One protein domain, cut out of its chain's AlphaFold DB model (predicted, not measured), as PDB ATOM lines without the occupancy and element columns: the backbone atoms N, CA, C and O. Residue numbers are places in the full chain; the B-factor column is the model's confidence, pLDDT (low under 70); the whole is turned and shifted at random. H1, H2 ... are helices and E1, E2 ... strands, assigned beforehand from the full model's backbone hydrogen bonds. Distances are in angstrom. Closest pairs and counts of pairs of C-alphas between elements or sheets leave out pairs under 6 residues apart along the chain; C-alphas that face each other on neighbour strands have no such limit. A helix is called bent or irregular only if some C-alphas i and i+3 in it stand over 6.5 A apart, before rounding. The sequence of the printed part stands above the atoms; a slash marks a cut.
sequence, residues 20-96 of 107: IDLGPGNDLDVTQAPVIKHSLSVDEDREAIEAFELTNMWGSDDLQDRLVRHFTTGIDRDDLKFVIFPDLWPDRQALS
ATOM      1  N   ILE A  20     -28.290 -84.894   8.071       84.62
ATOM      2  CA  ILE A  20     -29.729 -84.737   8.304       84.62
ATOM      3  C   ILE A  20     -30.447 -84.487   6.981       84.62
ATOM      4  O   ILE A  20     -29.843 -83.974   6.040       84.62
ATOM      5  N   ASP A  21     -31.729 -84.829   6.923       86.38
ATOM      6  CA  ASP A  21     -32.591 -84.503   5.785       86.38
ATOM      7  C   ASP A  21     -33.396 -83.236   6.093       86.38
ATOM      8  O   ASP A  21     -34.242 -83.245   6.985       86.38
ATOM      9  N   LEU A  22     -33.148 -82.143   5.367       85.50
ATOM     10  CA  LEU A  22     -33.935 -80.911   5.512       85.50
ATOM     11  C   LEU A  22     -35.244 -80.941   4.705       85.50
ATOM     12  O   LEU A  22     -35.999 -79.969   4.714       85.50
ATOM     13  N   GLY A  23     -35.531 -82.051   4.025       83.19
ATOM     14  CA  GLY A  23     -36.666 -82.178   3.131       83.19
ATOM     15  C   GLY A  23     -36.480 -81.396   1.824       83.19
ATOM     16  O   GLY A  23     -35.488 -80.685   1.625       83.19
ATOM     17  N   PRO A  24     -37.434 -81.523   0.889       84.94
ATOM     18  CA  PRO A  24     -37.416 -80.739  -0.339       84.94
ATOM     19  C   PRO A  24     -37.416 -79.243   0.000       84.94
ATOM     20  O   PRO A  24     -38.160 -78.808   0.868       84.94
ATOM     21  N   GLY A  25     -36.563 -78.458  -0.661       79.56
ATOM     22  CA  GLY A  25     -36.510 -77.004  -0.456       79.56
ATOM     23  C   GLY A  25     -35.859 -76.530   0.850       79.56
ATOM     24  O   GLY A  25     -35.776 -75.322   1.050       79.56
ATOM     25  N   ASN A  26     -35.330 -77.436   1.684       78.31
ATOM     26  CA  ASN A  26     -34.856 -77.143   3.043       78.31
ATOM     27  C   ASN A  26     -35.968 -76.629   3.980       78.31
ATOM     28  O   ASN A  26     -35.740 -75.738   4.797       78.31
ATOM     29  N   ASP A  27     -37.172 -77.186   3.847       81.56
ATOM     30  CA  ASP A  27     -38.367 -76.759   4.582       81.56
ATOM     31  C   ASP A  27     -38.369 -77.176   6.069       81.56
ATOM     32  O   ASP A  27     -39.184 -76.681   6.853       81.56
ATOM     33  N   LEU A  28     -37.485 -78.092   6.480       81.31
ATOM     34  CA  LEU A  28     -37.366 -78.534   7.871       81.31
ATOM     35  C   LEU A  28     -36.323 -77.724   8.646       81.31
ATOM     36  O   LEU A  28     -35.221 -77.460   8.171       81.31
ATOM     37  N   ASP A  29     -36.650 -77.405   9.900       78.12
ATOM     38  CA  ASP A  29     -35.692 -76.819  10.831       78.12
ATOM     39  C   ASP A  29     -34.600 -77.833  11.204       78.12
ATOM     40  O   ASP A  29     -34.869 -78.996  11.510       78.12
ATOM     41  N   VAL A  30     -33.358 -77.360  11.247       76.62
ATOM     42  CA  VAL A  30     -32.148 -78.127  11.579       76.62
ATOM     43  C   VAL A  30     -32.216 -78.893  12.905       76.62
ATOM     44  O   VAL A  30     -31.541 -79.908  13.064       76.62
ATOM     45  N   THR A  31     -33.005 -78.418  13.873       76.31
ATOM     46  CA  THR A  31     -33.193 -79.082  15.172       76.31
ATOM     47  C   THR A  31     -34.257 -80.177  15.135       76.31
ATOM     48  O   THR A  31     -34.290 -81.013  16.038       76.31
ATOM     49  N   GLN A  32     -35.111 -80.179  14.108       80.75
ATOM     50  CA  GLN A  32     -36.251 -81.089  13.944       80.75
ATOM     51  C   GLN A  32     -36.054 -82.093  12.801       80.75
ATOM     52  O   GLN A  32     -36.759 -83.100  12.732       80.75
ATOM     53  N   ALA A  33     -35.108 -81.822  11.907       84.81
ATOM     54  CA  ALA A  33     -34.774 -82.670  10.779       84.81
ATOM     55  C   ALA A  33     -34.339 -84.082  11.223       84.81
ATOM     56  O   ALA A  33     -33.543 -84.225  12.161       84.81
ATOM     57  N   PRO A  34     -34.822 -85.147  10.554       86.81
ATOM     58  CA  PRO A  34     -34.400 -86.506  10.858       86.81
ATOM     59  C   PRO A  34     -32.921 -86.711  10.513       86.81
ATOM     60  O   PRO A  34     -32.412 -86.219   9.505       86.81
ATOM     61  N   VAL A  35     -32.228 -87.484  11.350       84.81
ATOM     62  CA  VAL A  35     -30.828 -87.856  11.122       84.81
ATOM     63  C   VAL A  35     -30.767 -89.040  10.158       84.81
ATOM     64  O   VAL A  35     -31.280 -90.114  10.461       84.81
ATOM     65  N   ILE A  36     -30.096 -88.851   9.021       86.88
ATOM     66  CA  ILE A  36     -29.781 -89.900   8.043       86.88
ATOM     67  C   ILE A  36     -28.602 -90.746   8.547       86.88
ATOM     68  O   ILE A  36     -28.647 -91.974   8.493       86.88
ATOM     69  N   LYS A  37     -27.542 -90.101   9.057       83.50
ATOM     70  CA  LYS A  37     -26.357 -90.786   9.604       83.50
ATOM     71  C   LYS A  37     -25.769 -90.022  10.786       83.50
ATOM     72  O   LYS A  37     -25.587 -88.810  10.720       83.50
ATOM     73  N   HIS A  38     -25.473 -90.746  11.867       78.31
ATOM     74  CA  HIS A  38     -25.021 -90.162  13.133       78.31
ATOM     75  C   HIS A  38     -23.512 -89.944  13.252       78.31
ATOM     76  O   HIS A  38     -23.101 -89.069  13.997       78.31
ATOM     77  N   SER A  39     -22.705 -90.755  12.577       78.88
ATOM     78  CA  SER A  39     -21.252 -90.761  12.750       78.88
ATOM     79  C   SER A  39     -20.607 -90.860  11.381       78.88
ATOM     80  O   SER A  39     -20.268 -91.958  10.933       78.88
ATOM     81  N   LEU A  40     -20.510 -89.727  10.684       83.06
ATOM     82  CA  LEU A  40     -19.807 -89.676   9.407       83.06
ATOM     83  C   LEU A  40     -18.329 -90.031   9.617       83.06
ATOM     84  O   LEU A  40     -17.700 -89.610  10.593       83.06
ATOM     85  N   SER A  41     -17.786 -90.814   8.694       85.12
ATOM     86  CA  SER A  41     -16.364 -91.140   8.624       85.12
ATOM     87  C   SER A  41     -15.810 -90.703   7.278       85.12
ATOM     88  O   SER A  41     -16.494 -90.804   6.261       85.12
ATOM     89  N   VAL A  42     -14.562 -90.236   7.254       86.69
ATOM     90  CA  VAL A  42     -13.913 -89.856   5.990       86.69
ATOM     91  C   VAL A  42     -13.811 -91.059   5.052       86.69
ATOM     92  O   VAL A  42     -14.044 -90.910   3.861       86.69
ATOM     93  N   ASP A  43     -13.533 -92.253   5.580       88.25
ATOM     94  CA  ASP A  43     -13.353 -93.458   4.766       88.25
ATOM     95  C   ASP A  43     -14.635 -93.896   4.041       88.25
ATOM     96  O   ASP A  43     -14.577 -94.312   2.885       88.25
ATOM     97  N   GLU A  44     -15.791 -93.823   4.709       89.25
ATOM     98  CA  GLU A  44     -17.060 -94.323   4.160       89.25
ATOM     99  C   GLU A  44     -17.898 -93.222   3.505       89.25
ATOM    100  O   GLU A  44     -18.632 -93.494   2.559       89.25
ATOM    101  N   ASP A  45     -17.809 -91.985   3.999       88.56
ATOM    102  CA  ASP A  45     -18.763 -90.916   3.682       88.56
ATOM    103  C   ASP A  45     -18.122 -89.720   2.983       88.56
ATOM    104  O   ASP A  45     -18.714 -88.642   2.941       88.56
ATOM    105  N   ARG A  46     -16.916 -89.888   2.429       90.06
ATOM    106  CA  ARG A  46     -16.152 -88.801   1.807       90.06
ATOM    107  C   ARG A  46     -16.976 -87.960   0.841       90.06
ATOM    108  O   ARG A  46     -16.977 -86.743   0.949       90.06
ATOM    109  N   GLU A  47     -17.675 -88.613  -0.084       90.44
ATOM    110  CA  GLU A  47     -18.464 -87.930  -1.109       90.44
ATOM    111  C   GLU A  47     -19.574 -87.079  -0.484       90.44
ATOM    112  O   GLU A  47     -19.734 -85.918  -0.847       90.44
ATOM    113  N   ALA A  48     -20.280 -87.609   0.518       88.06
ATOM    114  CA  ALA A  48     -21.313 -86.864   1.228       88.06
ATOM    115  C   ALA A  48     -20.721 -85.699   2.040       88.06
ATOM    116  O   ALA A  48     -21.263 -84.597   2.019       88.06
ATOM    117  N   ILE A  49     -19.594 -85.920   2.723       87.31
ATOM    118  CA  ILE A  49     -18.901 -84.876   3.487       87.31
ATOM    119  C   ILE A  49     -18.395 -83.766   2.554       87.31
ATOM    120  O   ILE A  49     -18.446 -82.593   2.915       87.31
ATOM    121  N   GLU A  50     -17.896 -84.095   1.364       87.81
ATOM    122  CA  GLU A  50     -17.423 -83.104   0.394       87.81
ATOM    123  C   GLU A  50     -18.589 -82.352  -0.261       87.81
ATOM    124  O   GLU A  50     -18.523 -81.129  -0.373       87.81
ATOM    125  N   ALA A  51     -19.662 -83.055  -0.632       87.12
ATOM    126  CA  ALA A  51     -20.793 -82.492  -1.365       87.12
ATOM    127  C   ALA A  51     -21.740 -81.640  -0.508       87.12
ATOM    128  O   ALA A  51     -22.333 -80.691  -1.021       87.12
ATOM    129  N   PHE A  52     -21.904 -81.970   0.776       83.75
ATOM    130  CA  PHE A  52     -22.901 -81.335   1.639       83.75
ATOM    131  C   PHE A  52     -22.269 -80.516   2.758       83.75
ATOM    132  O   PHE A  52     -21.227 -80.871   3.309       83.75
ATOM    133  N   GLU A  53     -22.915 -79.410   3.117       77.12
ATOM    134  CA  GLU A  53     -22.509 -78.599   4.261       77.12
ATOM    135  C   GLU A  53     -22.993 -79.204   5.573       77.12
ATOM    136  O   GLU A  53     -24.062 -79.812   5.653       77.12
ATOM    137  N   LEU A  54     -22.189 -79.035   6.618       73.62
ATOM    138  CA  LEU A  54     -22.560 -79.506   7.942       73.62
ATOM    139  C   LEU A  54     -23.588 -78.558   8.568       73.62
ATOM    140  O   LEU A  54     -23.521 -77.336   8.438       73.62
ATOM    141  N   THR A  55     -24.546 -79.121   9.296       64.00
ATOM    142  CA  THR A  55     -25.616 -78.351   9.932       64.00
ATOM    143  C   THR A  55     -25.106 -77.490  11.092       64.00
ATOM    144  O   THR A  55     -24.392 -77.993  11.958       64.00
ATOM    145  N   ASN A  56     -25.557 -76.230  11.173       60.75
ATOM    146  CA  ASN A  56     -25.267 -75.276  12.265       60.75
ATOM    147  C   ASN A  56     -23.793 -74.877  12.408       60.75
ATOM    148  O   ASN A  56     -23.293 -74.693  13.518       60.75
ATOM    149  N   MET A  57     -23.083 -74.762  11.289       63.41
ATOM    150  CA  MET A  57     -21.618 -74.769  11.293       63.41
ATOM    151  C   MET A  57     -20.963 -73.427  10.952       63.41
ATOM    152  O   MET A  57     -19.738 -73.339  10.994       63.41
ATOM    153  N   TRP A  58     -21.738 -72.364  10.693       68.25
ATOM    154  CA  TRP A  58     -21.183 -71.063  10.292       68.25
ATOM    155  C   TRP A  58     -21.455 -69.953  11.307       68.25
ATOM    156  O   TRP A  58     -22.599 -69.565  11.544       68.25
ATOM    157  N   GLY A  59     -20.378 -69.385  11.849       75.75
ATOM    158  CA  GLY A  59     -20.380 -68.002  12.320       75.75
ATOM    159  C   GLY A  59     -20.131 -67.033  11.157       75.75
ATOM    160  O   GLY A  59     -19.571 -67.420  10.132       75.75
ATOM    161  N   SER A  60     -20.495 -65.754  11.323       84.62
ATOM    162  CA  SER A  60     -20.203 -64.676  10.345       84.62
ATOM    163  C   SER A  60     -18.726 -64.610   9.956       84.62
ATOM    164  O   SER A  60     -18.340 -64.280   8.841       84.62
ATOM    165  N   ASP A  61     -17.925 -64.958  10.935       88.25
ATOM    166  CA  ASP A  61     -16.492 -64.957  10.971       88.25
ATOM    167  C   ASP A  61     -15.885 -66.083  10.109       88.25
ATOM    168  O   ASP A  61     -15.066 -65.825   9.227       88.25
ATOM    169  N   ASP A  62     -16.341 -67.324  10.287       85.50
ATOM    170  CA  ASP A  62     -15.922 -68.450   9.440       85.50
ATOM    171  C   ASP A  62     -16.391 -68.260   7.987       85.50
ATOM    172  O   ASP A  62     -15.681 -68.596   7.037       85.50
ATOM    173  N   LEU A  63     -17.575 -67.663   7.803       87.88
ATOM    174  CA  LEU A  63     -18.081 -67.311   6.479       87.88
ATOM    175  C   LEU A  63     -17.174 -66.283   5.787       87.88
ATOM    176  O   LEU A  63     -16.876 -66.428   4.602       87.88
ATOM    177  N   GLN A  64     -16.710 -65.265   6.514       91.12
ATOM    178  CA  GLN A  64     -15.793 -64.267   5.971       91.12
ATOM    179  C   GLN A  64     -14.474 -64.901   5.504       91.12
ATOM    180  O   GLN A  64     -14.044 -64.630   4.381       91.12
ATOM    181  N   ASP A  65     -13.862 -65.762   6.321       91.69
ATOM    182  CA  ASP A  65     -12.609 -66.452   5.981       91.69
ATOM    183  C   ASP A  65     -12.772 -67.291   4.699       91.69
ATOM    184  O   ASP A  65     -11.974 -67.176   3.760       91.69
ATOM    185  N   ARG A  66     -13.863 -68.067   4.605       91.38
ATOM    186  CA  ARG A  66     -14.195 -68.870   3.417       91.38
ATOM    187  C   ARG A  66     -14.365 -68.009   2.168       91.38
ATOM    188  O   ARG A  66     -13.797 -68.343   1.130       91.38
ATOM    189  N   LEU A  67     -15.105 -66.903   2.255       93.12
ATOM    190  CA  LEU A  67     -15.324 -66.000   1.119       93.12
ATOM    191  C   LEU A  67     -14.011 -65.378   0.631       93.12
ATOM    192  O   LEU A  67     -13.752 -65.349  -0.574       93.12
ATOM    193  N   VAL A  68     -13.156 -64.923   1.552       93.31
ATOM    194  CA  VAL A  68     -11.834 -64.376   1.215       93.31
ATOM    195  C   VAL A  68     -10.964 -65.441   0.549       93.31
ATOM    196  O   VAL A  68     -10.367 -65.181  -0.500       93.31
ATOM    197  N   ARG A  69     -10.904 -66.656   1.106       93.44
ATOM    198  CA  ARG A  69     -10.141 -67.758   0.508       93.44
ATOM    199  C   ARG A  69     -10.665 -68.125  -0.874       93.44
ATOM    200  O   ARG A  69      -9.863 -68.278  -1.796       93.44
ATOM    201  N   HIS A  70     -11.979 -68.246  -1.037       95.12
ATOM    202  CA  HIS A  70     -12.578 -68.576  -2.323       95.12
ATOM    203  C   HIS A  70     -12.237 -67.514  -3.373       95.12
ATOM    204  O   HIS A  70     -11.770 -67.853  -4.456       95.12
ATOM    205  N   PHE A  71     -12.354 -66.230  -3.031       95.81
ATOM    206  CA  PHE A  71     -12.016 -65.141  -3.947       95.81
ATOM    207  C   PHE A  71     -10.528 -65.119  -4.335       95.81
ATOM    208  O   PHE A  71     -10.182 -64.859  -5.483       95.81
ATOM    209  N   THR A  72      -9.635 -65.392  -3.382       93.06
ATOM    210  CA  THR A  72      -8.180 -65.297  -3.594       93.06
ATOM    211  C   THR A  72      -7.569 -66.530  -4.257       93.06
ATOM    212  O   THR A  72      -6.564 -66.406  -4.954       93.06
ATOM    213  N   THR A  73      -8.149 -67.716  -4.049       92.38
ATOM    214  CA  THR A  73      -7.548 -69.003  -4.453       92.38
ATOM    215  C   THR A  73      -8.458 -69.889  -5.304       92.38
ATOM    216  O   THR A  73      -7.989 -70.872  -5.872       92.38
ATOM    217  N   GLY A  74      -9.757 -69.586  -5.377       93.62
ATOM    218  CA  GLY A  74     -10.779 -70.439  -5.989       93.62
ATOM    219  C   GLY A  74     -11.243 -71.610  -5.112       93.62
ATOM    220  O   GLY A  74     -12.148 -72.340  -5.505       93.62
ATOM    221  N   ILE A  75     -10.665 -71.808  -3.922       91.62
ATOM    222  CA  ILE A  75     -10.970 -72.956  -3.058       91.62
ATOM    223  C   ILE A  75     -12.208 -72.671  -2.201       91.62
ATOM    224  O   ILE A  75     -12.148 -71.868  -1.270       91.62
ATOM    225  N   ASP A  76     -13.300 -73.389  -2.473       90.00
ATOM    226  CA  ASP A  76     -14.553 -73.332  -1.708       90.00
ATOM    227  C   ASP A  76     -14.731 -74.563  -0.802       90.00
ATOM    228  O   ASP A  76     -15.507 -75.471  -1.083       90.00
ATOM    229  N   ARG A  77     -13.931 -74.646   0.264       88.56
ATOM    230  CA  ARG A  77     -14.021 -75.718   1.272       88.56
ATOM    231  C   ARG A  77     -14.542 -75.144   2.581       88.56
ATOM    232  O   ARG A  77     -14.199 -74.014   2.911       88.56
ATOM    233  N   ASP A  78     -15.331 -75.912   3.319       86.00
ATOM    234  CA  ASP A  78     -15.809 -75.518   4.646       86.00
ATOM    235  C   ASP A  78     -14.689 -75.635   5.696       86.00
ATOM    236  O   ASP A  78     -14.017 -76.665   5.795       86.00
ATOM    237  N   ASP A  79     -14.502 -74.576   6.484       85.50
ATOM    238  CA  ASP A  79     -13.439 -74.489   7.488       85.50
ATOM    239  C   ASP A  79     -13.638 -75.410   8.685       85.50
ATOM    240  O   ASP A  79     -12.676 -75.904   9.277       85.50
ATOM    241  N   LEU A  80     -14.884 -75.658   9.062       82.00
ATOM    242  CA  LEU A  80     -15.208 -76.488  10.206       82.00
ATOM    243  C   LEU A  80     -14.997 -77.972   9.894       82.00
ATOM    244  O   LEU A  80     -14.582 -78.733  10.773       82.00
ATOM    245  N   LYS A  81     -15.138 -78.375   8.624       85.81
ATOM    246  CA  LYS A  81     -14.706 -79.705   8.166       85.81
ATOM    247  C   LYS A  81     -13.206 -79.939   8.407       85.81
ATOM    248  O   LYS A  81     -12.835 -81.080   8.654       85.81
ATOM    249  N   PHE A  82     -12.353 -78.902   8.458       85.44
ATOM    250  CA  PHE A  82     -10.942 -79.077   8.847       85.44
ATOM    251  C   PHE A  82     -10.766 -79.554  10.286       85.44
ATOM    252  O   PHE A  82      -9.777 -80.225  10.580       85.44
ATOM    253  N   VAL A  83     -11.680 -79.183  11.181       80.19
ATOM    254  CA  VAL A  83     -11.632 -79.551  12.600       80.19
ATOM    255  C   VAL A  83     -12.280 -80.914  12.813       80.19
ATOM    256  O   VAL A  83     -11.723 -81.753  13.515       80.19
ATOM    257  N   ILE A  84     -13.442 -81.137  12.195       79.94
ATOM    258  CA  ILE A  84     -14.247 -82.351  12.391       79.94
ATOM    259  C   ILE A  84     -13.656 -83.543  11.627       79.94
ATOM    260  O   ILE A  84     -13.655 -84.660  12.142       79.94
ATOM    261  N   PHE A  85     -13.123 -83.307  10.427       84.69
ATOM    262  CA  PHE A  85     -12.553 -84.326   9.546       84.69
ATOM    263  C   PHE A  85     -11.113 -83.959   9.171       84.69
ATOM    264  O   PHE A  85     -10.839 -83.527   8.046       84.69
ATOM    265  N   PRO A  86     -10.160 -84.107  10.108       83.31
ATOM    266  CA  PRO A  86      -8.788 -83.659   9.911       83.31
ATOM    267  C   PRO A  86      -8.093 -84.284   8.697       83.31
ATOM    268  O   PRO A  86      -7.238 -83.647   8.085       83.31
ATOM    269  N   ASP A  87      -8.489 -85.494   8.325       86.62
ATOM    270  CA  ASP A  87      -7.868 -86.246   7.237       86.62
ATOM    271  C   ASP A  87      -8.603 -86.095   5.898       86.62
ATOM    272  O   ASP A  87      -8.189 -86.678   4.899       86.62
ATOM    273  N   LEU A  88      -9.667 -85.281   5.842       89.50
ATOM    274  CA  LEU A  88     -10.441 -85.063   4.617       89.50
ATOM    275  C   LEU A  88      -9.607 -84.398   3.515       89.50
ATOM    276  O   LEU A  88      -9.711 -84.763   2.344       89.50
ATOM    277  N   TRP A  89      -8.768 -83.430   3.894       90.25
ATOM    278  CA  TRP A  89      -7.937 -82.674   2.960       90.25
ATOM    279  C   TRP A  89      -6.476 -82.657   3.415       90.25
ATOM    280  O   TRP A  89      -6.133 -81.937   4.359       90.25
ATOM    281  N   PRO A  90      -5.583 -83.404   2.741       88.00
ATOM    282  CA  PRO A  90      -4.179 -83.498   3.144       88.00
ATOM    283  C   PRO A  90      -3.434 -82.160   3.016       88.00
ATOM    284  O   PRO A  90      -2.433 -81.928   3.692       88.00
ATOM    285  N   ASP A  91      -3.934 -81.253   2.176       89.75
ATOM    286  CA  ASP A  91      -3.408 -79.909   1.946       89.75
ATOM    287  C   ASP A  91      -3.985 -78.851   2.902       89.75
ATOM    288  O   ASP A  91      -3.570 -77.693   2.821       89.75
ATOM    289  N   ARG A  92      -4.878 -79.211   3.846       88.88
ATOM    290  CA  ARG A  92      -5.563 -78.237   4.723       88.88
ATOM    291  C   ARG A  92      -4.604 -77.267   5.401       88.88
ATOM    292  O   ARG A  92      -4.875 -76.079   5.455       88.88
ATOM    293  N   GLN A  93      -3.439 -77.735   5.849       88.75
ATOM    294  CA  GLN A  93      -2.494 -76.906   6.597       88.75
ATOM    295  C   GLN A  93      -1.916 -75.740   5.775       88.75
ATOM    296  O   GLN A  93      -1.495 -74.747   6.360       88.75
ATOM    297  N   ALA A  94      -1.914 -75.827   4.440       89.19
ATOM    298  CA  ALA A  94      -1.537 -74.707   3.577       89.19
ATOM    299  C   ALA A  94      -2.553 -73.550   3.637       89.19
ATOM    300  O   ALA A  94      -2.220 -72.421   3.289       89.19
ATOM    301  N   LEU A  95      -3.774 -73.826   4.106       89.44
ATOM    302  CA  LEU A  95      -4.859 -72.859   4.226       89.44
ATOM    303  C   LEU A  95      -4.853 -72.116   5.564       89.44
ATOM    304  O   LEU A  95      -5.633 -71.185   5.704       89.44
ATOM    305  N   SER A  96      -3.975 -72.454   6.520       87.88
ATOM    306  CA  SER A  96      -3.950 -71.802   7.841       87.88
ATOM    307  C   SER A  96      -3.839 -70.269   7.815       87.88
ATOM    308  O   SER A  96      -4.431 -69.642   8.681       87.88
TER     309      SER A  96
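AT A GLANCE: This is residues 20 to 96 of the 107 residues of an uncharacterized protein of Stenotrophomonas maltophilia Ab55555 (UniProt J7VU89). This is a loosely set group of four helices joined by loops, with a looped head of residues 20 to 34 at one end of the longest axis and H4 toward the other. The longest helix, H2, forms one side, and the irregular H1 and the short H3 and H4 follow one another along the opposite side; the short strand E1 links the head toward H1. The printed part has 77 residues, with the order E1, H1, H2, H3, H4, one named strand and four named helices; the class is mostly helix, though under half of the residues are in named elements. The whole is only just compact, close to loose, with a radius of gyration of the C-alphas of 13.7 A and spans of 36 by 29 by 17 A.

IN THESE COORDINATES: H2, residues 60 to 73, is the longest helix, 19.9 A from first to last C-alpha, and begins at C-alpha 60, (-20.203, -64.676, 10.345). Before it comes H1, residues 42 to 51, 12.5 A long. H1 is irregular: C-alphas 44 and 47 are 8.4 A apart. E1, residues 35 to 37, is 5.6 A long and begins at C-alpha 35, (-30.828, -87.856, 11.122). After H2 come H3, residues 81 to 84, 5.0 A, and H4, residues 92 to 96, 7.3 A, which ends at C-alpha 96, (-3.950, -71.802, 7.841).

HOW THE PARTS SIT: H2 touches no helix. It is apart from H1 and from H3, and only just apart from H4, with 8.2 A between their closest C-alphas. H3 and H4 are close but not clearly touching; their closest C-alphas, those of Phe 82 and Arg 92, are 6.8 A apart. H1 and H3 are only just apart, at 8.1 A. E1 is apart from H1, H2, H3 and H4, and pairs with no named strand. In H2 every O i to N i+4 pair is within hydrogen-bond range; in H1 it is 4 of 6, in H4 0 of 1, with 2 of 2 O i to N i+3 pairs within range, and H3 is too short for an O i to N i+4 pair.

THE WHOLE: The two C-alphas farthest apart are those of Asp 27 and Ala 94, at 36.9 A. The printed part has no cut. The link from E1 to H1 is tight, the links H1 to H2, H2 to H3 and H3 to H4 are short, and no link is long. The mean pLDDT of the printed part is 85.0, and residues 55 to 58, in the link from H1 to H2, are under 70.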